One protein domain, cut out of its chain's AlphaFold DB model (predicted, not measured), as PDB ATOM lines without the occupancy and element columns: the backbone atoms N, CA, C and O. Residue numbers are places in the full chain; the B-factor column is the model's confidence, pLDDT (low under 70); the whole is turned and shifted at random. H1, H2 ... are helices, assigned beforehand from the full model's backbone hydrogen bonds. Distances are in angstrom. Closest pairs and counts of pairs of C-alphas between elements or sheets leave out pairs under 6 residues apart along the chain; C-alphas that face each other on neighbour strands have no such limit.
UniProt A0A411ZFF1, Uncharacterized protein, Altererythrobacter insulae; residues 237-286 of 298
ATOM      1  N   PRO A 237      21.245 -32.784 -21.062       87.44
ATOM      2  CA  PRO A 237      21.409 -33.228 -22.445       87.44
ATOM      3  C   PRO A 237      22.319 -32.314 -23.269       87.44
ATOM      4  O   PRO A 237      23.128 -32.818 -24.042       87.44
ATOM      5  N   GLU A 238      22.221 -30.994 -23.089       88.00
ATOM      6  CA  GLU A 238      23.053 -30.039 -23.827       88.00
ATOM      7  C   GLU A 238      24.519 -30.114 -23.395       88.00
ATOM      8  O   GLU A 238      25.406 -30.142 -24.245       88.00
ATOM      9  N   ILE A 239      24.780 -30.263 -22.093       90.06
ATOM     10  CA  ILE A 239      26.130 -30.512 -21.569       90.06
ATOM     11  C   ILE A 239      26.710 -31.787 -22.196       90.06
ATOM     12  O   ILE A 239      27.801 -31.763 -22.761       90.06
ATOM     13  N   ALA A 240      25.957 -32.891 -22.179       89.75
ATOM     14  CA  ALA A 240      26.403 -34.153 -22.767       89.75
ATOM     15  C   ALA A 240      26.641 -34.053 -24.285       89.75
ATOM     16  O   ALA A 240      27.556 -34.694 -24.811       89.75
ATOM     17  N   ARG A 241      25.833 -33.249 -24.992       91.06
ATOM     18  CA  ARG A 241      26.001 -32.960 -26.420       91.06
ATOM     19  C   ARG A 241      27.289 -32.178 -26.670       91.06
ATOM     20  O   ARG A 241      28.066 -32.586 -27.528       91.06
ATOM     21  N   MET A 242      27.535 -31.104 -25.922       89.12
ATOM     22  CA  MET A 242      28.759 -30.302 -26.033       89.12
ATOM     23  C   MET A 242      30.009 -31.141 -25.743       89.12
ATOM     24  O   MET A 242      30.941 -31.130 -26.546       89.12
ATOM     25  N   ASP A 243      29.986 -31.957 -24.686       92.19
ATOM     26  CA  ASP A 243      31.074 -32.887 -24.361       92.19
ATOM     27  C   ASP A 243      31.336 -33.881 -25.502       92.19
ATOM     28  O   ASP A 243      32.477 -34.248 -25.789       92.19
ATOM     29  N   GLN A 244      30.275 -34.359 -26.161       92.56
ATOM     30  CA  GLN A 244      30.404 -35.255 -27.304       92.56
ATOM     31  C   GLN A 244      31.040 -34.544 -28.505       92.56
ATOM     32  O   GLN A 244      31.974 -35.087 -29.096       92.56
ATOM     33  N   VAL A 245      30.590 -33.327 -28.824       91.44
ATOM     34  CA  VAL A 245      31.160 -32.505 -29.905       91.44
ATOM     35  C   VAL A 245      32.641 -32.221 -29.651       91.44
ATOM     36  O   VAL A 245      33.454 -32.335 -30.569       91.44
ATOM     37  N   GLU A 246      33.022 -31.913 -28.411       92.94
ATOM     38  CA  GLU A 246      34.421 -31.690 -28.041       92.94
ATOM     39  C   GLU A 246      35.264 -32.962 -28.206       92.94
ATOM     40  O   GLU A 246      36.340 -32.925 -28.812       92.94
ATOM     41  N   ARG A 247      34.767 -34.119 -27.746       94.38
ATOM     42  CA  ARG A 247      35.453 -35.408 -27.944       94.38
ATOM     43  C   ARG A 247      35.659 -35.727 -29.425       94.38
ATOM     44  O   ARG A 247      36.758 -36.140 -29.809       94.38
ATOM     45  N   ASP A 248      34.634 -35.519 -30.245       93.31
ATOM     46  CA  ASP A 248      34.675 -35.789 -31.683       93.31
ATOM     47  C   ASP A 248      35.619 -34.828 -32.419       93.31
ATOM     48  O   ASP A 248      36.377 -35.251 -33.304       93.31
ATOM     49  N   TYR A 249      35.652 -33.559 -32.003       93.19
ATOM     50  CA  TYR A 249      36.622 -32.575 -32.479       93.19
ATOM     51  C   TYR A 249      38.055 -33.014 -32.167       93.19
ATOM     52  O   TYR A 249      38.861 -33.170 -33.086       93.19
ATOM     53  N   MET A 250      38.355 -33.324 -30.902       94.62
ATOM     54  CA  MET A 250      39.692 -33.742 -30.462       94.62
ATOM     55  C   MET A 250      40.161 -35.038 -31.135       94.62
ATOM     56  O   MET A 250      41.358 -35.244 -31.360       94.62
ATOM     57  N   ALA A 251      39.245 -35.965 -31.427       94.12
ATOM     58  CA  ALA A 251      39.557 -37.179 -32.179       94.12
ATOM     59  C   ALA A 251      39.878 -36.864 -33.649       94.12
ATOM     60  O   ALA A 251      40.836 -37.403 -34.216       94.12
ATOM     61  N   THR A 252      39.104 -35.968 -34.260       93.44
ATOM     62  CA  THR A 252      39.278 -35.565 -35.658       93.44
ATOM     63  C   THR A 252      40.555 -34.758 -35.862       93.44
ATOM     64  O   THR A 252      41.301 -35.049 -36.799       93.44
ATOM     65  N   GLU A 253      40.849 -33.813 -34.973       95.00
ATOM     66  CA  GLU A 253      42.076 -33.015 -34.993       95.00
ATOM     67  C   GLU A 253      43.314 -33.920 -34.933       95.00
ATOM     68  O   GLU A 253      44.192 -33.832 -35.792       95.00
ATOM     69  N   ARG A 254      43.342 -34.890 -34.004       94.62
ATOM     70  CA  ARG A 254      44.432 -35.879 -33.907       94.62
ATOM     71  C   ARG A 254      44.617 -36.682 -35.193       94.62
ATOM     72  O   ARG A 254      45.749 -36.893 -35.627       94.62
ATOM     73  N   ARG A 255      43.522 -37.121 -35.823       95.31
ATOM     74  CA  ARG A 255      43.565 -37.865 -37.094       95.31
ATOM     75  C   ARG A 255      44.106 -37.009 -38.243       95.31
ATOM     76  O   ARG A 255      44.872 -37.510 -39.068       95.31
ATOM     77  N   ILE A 256      43.695 -35.746 -38.317       93.62
ATOM     78  CA  ILE A 256      44.119 -34.811 -39.367       93.62
ATOM     79  C   ILE A 256      45.594 -34.463 -39.200       93.62
ATOM     80  O   ILE A 256      46.349 -34.587 -40.163       93.62
ATOM     81  N   LYS A 257      46.028 -34.173 -37.972       96.00
ATOM     82  CA  LYS A 257      47.440 -33.977 -37.650       96.00
ATOM     83  C   LYS A 257      48.290 -35.190 -38.030       96.00
ATOM     84  O   LYS A 257      49.252 -35.042 -38.767       96.00
ATOM     85  N   ALA A 258      47.882 -36.401 -37.645       96.00
ATOM     86  CA  ALA A 258      48.602 -37.620 -38.023       96.00
ATOM     87  C   ALA A 258      48.661 -37.836 -39.551       96.00
ATOM     88  O   ALA A 258      49.631 -38.384 -40.070       96.00
ATOM     89  N   THR A 259      47.630 -37.404 -40.284       96.06
ATOM     90  CA  THR A 259      47.606 -37.467 -41.753       96.06
ATOM     91  C   THR A 259      48.570 -36.460 -42.374       96.06
ATOM     92  O   THR A 259      49.283 -36.814 -43.314       96.06
ATOM     93  N   HIS A 260      48.621 -35.240 -41.835       96.25
ATOM     94  CA  HIS A 260      49.601 -34.228 -42.221       96.25
ATOM     95  C   HIS A 260      51.029 -34.727 -41.969       96.25
ATOM     96  O   HIS A 260      51.836 -34.766 -42.894       96.25
ATOM     97  N   ASP A 261      51.306 -35.205 -40.754       96.75
ATOM     98  CA  ASP A 261      52.630 -35.687 -40.350       96.75
ATOM     99  C   ASP A 261      53.105 -36.846 -41.243       96.75
ATOM    100  O   ASP A 261      54.268 -36.891 -41.646       96.75
ATOM    101  N   ARG A 262      52.196 -37.756 -41.624       96.88
ATOM    102  CA  ARG A 262      52.498 -38.839 -42.573       96.88
ATOM    103  C   ARG A 262      52.840 -38.311 -43.971       96.88
ATOM    104  O   ARG A 262      53.819 -38.765 -44.549       96.88
ATOM    105  N   CYS A 263      52.075 -37.352 -44.493       96.88
ATOM    106  CA  CYS A 263      52.335 -36.742 -45.802       96.88
ATOM    107  C   CYS A 263      53.713 -36.060 -45.857       96.88
ATOM    108  O   CYS A 263      54.439 -36.214 -46.840       96.88
ATOM    109  N   VAL A 264      54.098 -35.369 -44.780       97.19
ATOM    110  CA  VAL A 264      55.427 -34.751 -44.654       97.19
ATOM    111  C   VAL A 264      56.522 -35.818 -44.564       97.19
ATOM    112  O   VAL A 264      57.550 -35.705 -45.227       97.19
ATOM    113  N   ALA A 265      56.301 -36.887 -43.791       97.00
ATOM    114  CA  ALA A 265      57.260 -37.987 -43.656       97.00
ATOM    115  C   ALA A 265      57.506 -38.753 -44.972       97.00
ATOM    116  O   ALA A 265      58.585 -39.310 -45.163       97.00
ATOM    117  N   GLU A 266      56.539 -38.749 -45.893       96.81
ATOM    118  CA  GLU A 266      56.667 -39.299 -47.252       96.81
ATOM    119  C   GLU A 266      57.510 -38.412 -48.194       96.81
ATOM    120  O   GLU A 266      57.780 -38.804 -49.329       96.81
ATOM    121  N   GLY A 267      57.980 -37.249 -47.724       95.50
ATOM    122  CA  GLY A 267      58.900 -36.363 -48.445       95.50
ATOM    123  C   GLY A 267      58.232 -35.203 -49.187       95.50
ATOM    124  O   GLY A 267      58.911 -34.511 -49.947       95.50
ATOM    125  N   ASN A 268      56.932 -34.977 -48.981       95.06
ATOM    126  CA  ASN A 268      56.220 -33.832 -49.557       95.06
ATOM    127  C   ASN A 268      56.540 -32.528 -48.797       95.06
ATOM    128  O   ASN A 268      56.843 -32.551 -47.602       95.06
ATOM    129  N   ASP A 269      56.440 -31.377 -49.474       94.75
ATOM    130  CA  ASP A 269      56.473 -30.065 -48.807       94.75
ATOM    131  C   ASP A 269      55.240 -29.937 -47.897       94.75
ATOM    132  O   ASP A 269      54.119 -30.257 -48.293       94.75
ATOM    133  N   ALA A 270      55.429 -29.442 -46.673       90.81
ATOM    134  CA  ALA A 270      54.351 -29.276 -45.700       90.81
ATOM    135  C   ALA A 270      53.200 -28.387 -46.205       90.81
ATOM    136  O   ALA A 270      52.066 -28.549 -45.757       90.81
ATOM    137  N   ARG A 271      53.468 -27.467 -47.141       92.56
ATOM    138  CA  ARG A 271      52.447 -26.610 -47.769       92.56
ATOM    139  C   ARG A 271      51.544 -27.359 -48.746       92.56
ATOM    140  O   ARG A 271      50.421 -26.917 -48.969       92.56
ATOM    141  N   ASP A 272      52.025 -28.474 -49.288       93.44
ATOM    142  CA  ASP A 272      51.280 -29.332 -50.212       93.44
ATOM    143  C   ASP A 272      50.522 -30.450 -49.471       93.44
ATOM    144  O   ASP A 272      49.708 -31.164 -50.060       93.44
ATOM    145  N   CYS A 273      50.750 -30.590 -48.161       94.25
ATOM    146  CA  CYS A 273      50.021 -31.509 -47.296       94.25
ATOM    147  C   CYS A 273      48.720 -30.880 -46.753       94.25
ATOM    148  O   CYS A 273      48.630 -29.661 -46.594       94.25
ATOM    149  N   PRO A 274      47.699 -31.693 -46.401       90.81
ATOM    150  CA  PRO A 274      46.471 -31.194 -45.779       90.81
ATOM    151  C   PRO A 274      46.775 -30.395 -44.504       90.81
ATOM    152  O   PRO A 274      47.681 -30.790 -43.774       90.81
ATOM    153  N   PRO A 275      46.040 -29.316 -44.185       91.56
ATOM    154  CA  PRO A 275      46.325 -28.502 -43.005       91.56
ATOM    155  C   PRO A 275      46.255 -29.346 -41.718       91.56
ATOM    156  O   PRO A 275      45.348 -30.169 -41.584       91.56
ATOM    157  N   PRO A 276      47.175 -29.151 -40.753       88.56
ATOM    158  CA  PRO A 276      47.273 -30.001 -39.562       88.56
ATOM    159  C   PRO A 276      46.207 -29.701 -38.499       88.56
ATOM    160  O   PRO A 276      46.154 -30.385 -37.481       88.56
ATOM    161  N   VAL A 277      45.387 -28.671 -38.714       89.94
ATOM    162  CA  VAL A 277      44.400 -28.161 -37.761       89.94
ATOM    163  C   VAL A 277      43.057 -27.960 -38.447       89.94
ATOM    164  O   VAL A 277      42.992 -27.565 -39.612       89.94
ATOM    165  N   ILE A 278      41.984 -28.215 -37.701       89.44
ATOM    166  CA  ILE A 278      40.615 -27.901 -38.110       89.44
ATOM    167  C   ILE A 278      40.057 -26.748 -37.278       89.44
ATOM    168  O   ILE A 278      40.392 -26.644 -36.094       89.44
ATOM    169  N   PRO A 279      39.192 -25.900 -37.867       87.31
ATOM    170  CA  PRO A 279      38.533 -24.828 -37.133       87.31
ATOM    171  C   PRO A 279      37.810 -25.365 -35.898       87.31
ATOM    172  O   PRO A 279      37.129 -26.389 -35.975       87.31
ATOM    173  N   TYR A 280      37.959 -24.669 -34.771       85.44
ATOM    174  CA  TYR A 280      37.258 -25.028 -33.543       85.44
ATOM    175  C   TYR A 280      35.737 -24.878 -33.739       85.44
ATOM    176  O   TYR A 280      35.315 -23.896 -34.361       85.44
ATOM    177  N   PRO A 281      34.900 -25.812 -33.247       82.94
ATOM    178  CA  PRO A 281      33.463 -25.758 -33.477       82.94
ATOM    179  C   PRO A 281      32.846 -24.467 -32.923       82.94
ATOM    180  O   PRO A 281      33.103 -24.068 -31.783       82.94
ATOM    181  N   TYR A 282      31.998 -23.815 -33.723       77.75
ATOM    182  CA  TYR A 282      31.349 -22.557 -33.338       77.75
ATOM    183  C   TYR A 282      30.517 -22.706 -32.057       77.75
ATOM    184  O   TYR A 282      30.598 -21.877 -31.159       77.75
ATOM    185  N   GLU A 283      29.792 -23.816 -31.930       76.00
ATOM    186  CA  GLU A 283      28.928 -24.125 -30.784       76.00
ATOM    187  C   GLU A 283      29.702 -24.269 -29.465       76.00
ATOM    188  O   GLU A 283      29.151 -24.010 -28.401       76.00
ATOM    189  N   LEU A 284      30.985 -24.650 -29.527       81.56
ATOM    190  CA  LEU A 284      31.851 -24.741 -28.350       81.56
ATOM    191  C   LEU A 284      32.513 -23.401 -28.008       81.56
ATOM    192  O   LEU A 284      32.817 -23.150 -26.847       81.56
ATOM    193  N   SER A 285      32.755 -22.539 -29.002       76.25
ATOM    194  CA  SER A 285      33.300 -21.190 -28.769       76.25
ATOM    195  C   SER A 285      32.229 -20.171 -28.375       76.25
ATOM    196  O   SER A 285      32.541 -19.186 -27.711       76.25
ATOM    197  N   ASN A 286      30.974 -20.402 -28.762       71.62
ATOM    198  CA  ASN A 286      29.832 -19.535 -28.488       71.62
ATOM    199  C   ASN A 286      28.637 -20.379 -28.016       71.62
ATOM    200  O   ASN A 286      27.660 -20.521 -28.758       71.62
TER     201      ASN A 286
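Overview. This is residues 237 to 286 of the 298 residues of an uncharacterized protein of Altererythrobacter insulae (UniProt A0A411ZFF1). One long straight helix, H1, makes the length of this domain, and beyond its last residue the chain folds back beside it as a long stretch with no named element, residues 266 to 281. This returning stretch ends in a very short helix, H2, which packs on H1 near the end where H1 begins. The printed part has 50 residues, with two named helices in the order H1, H2 and no named strand; the class is all helix. The whole is loose, with a radius of gyration of the C-alphas of 14.0 A, and the C-alphas span 46 by 16 by 7 A, a rod.

Along the chain. Find C-alpha 237 at (21.409, -33.228, -22.445); from there H1, residues 237 to 265, runs 41.9 A to C-alpha 265 at (57.260, -37.987, -43.656). Then look for H2 at residues 282 to 285, from Tyr 282 to Ser 285, where C-alpha 285 stands at (33.300, -21.190, -28.769).

Arrangement. Start at H1 and look at its residues 242 to 246, with which alone it touches H2. Their closest C-alphas are those of Met 242 and Leu 284, 6.8 A apart, and 4 pairs of C-alphas lie within 8 A. From centre to centre the two helices are 14.3 A apart. In H1 you will find every O i to N i+4 pair within hydrogen-bond range; H2, with 4 residues, is too short for such a pair, and its 1 pair of O i and N i+3 is within range.

Size, cuts and confidence. Look at Pro 237 and Gly 267 for the two C-alphas farthest apart, 45.7 A. The first and last printed C-alphas, of Pro 237 and Asn 286, are 17.2 A apart. The link from H1 to H2 is long, with 16 residues, and the printed part has no cut. In the B-factor column the mean pLDDT of the printed part is 91.2, that of H2 is 78, and no printed residue is under 70.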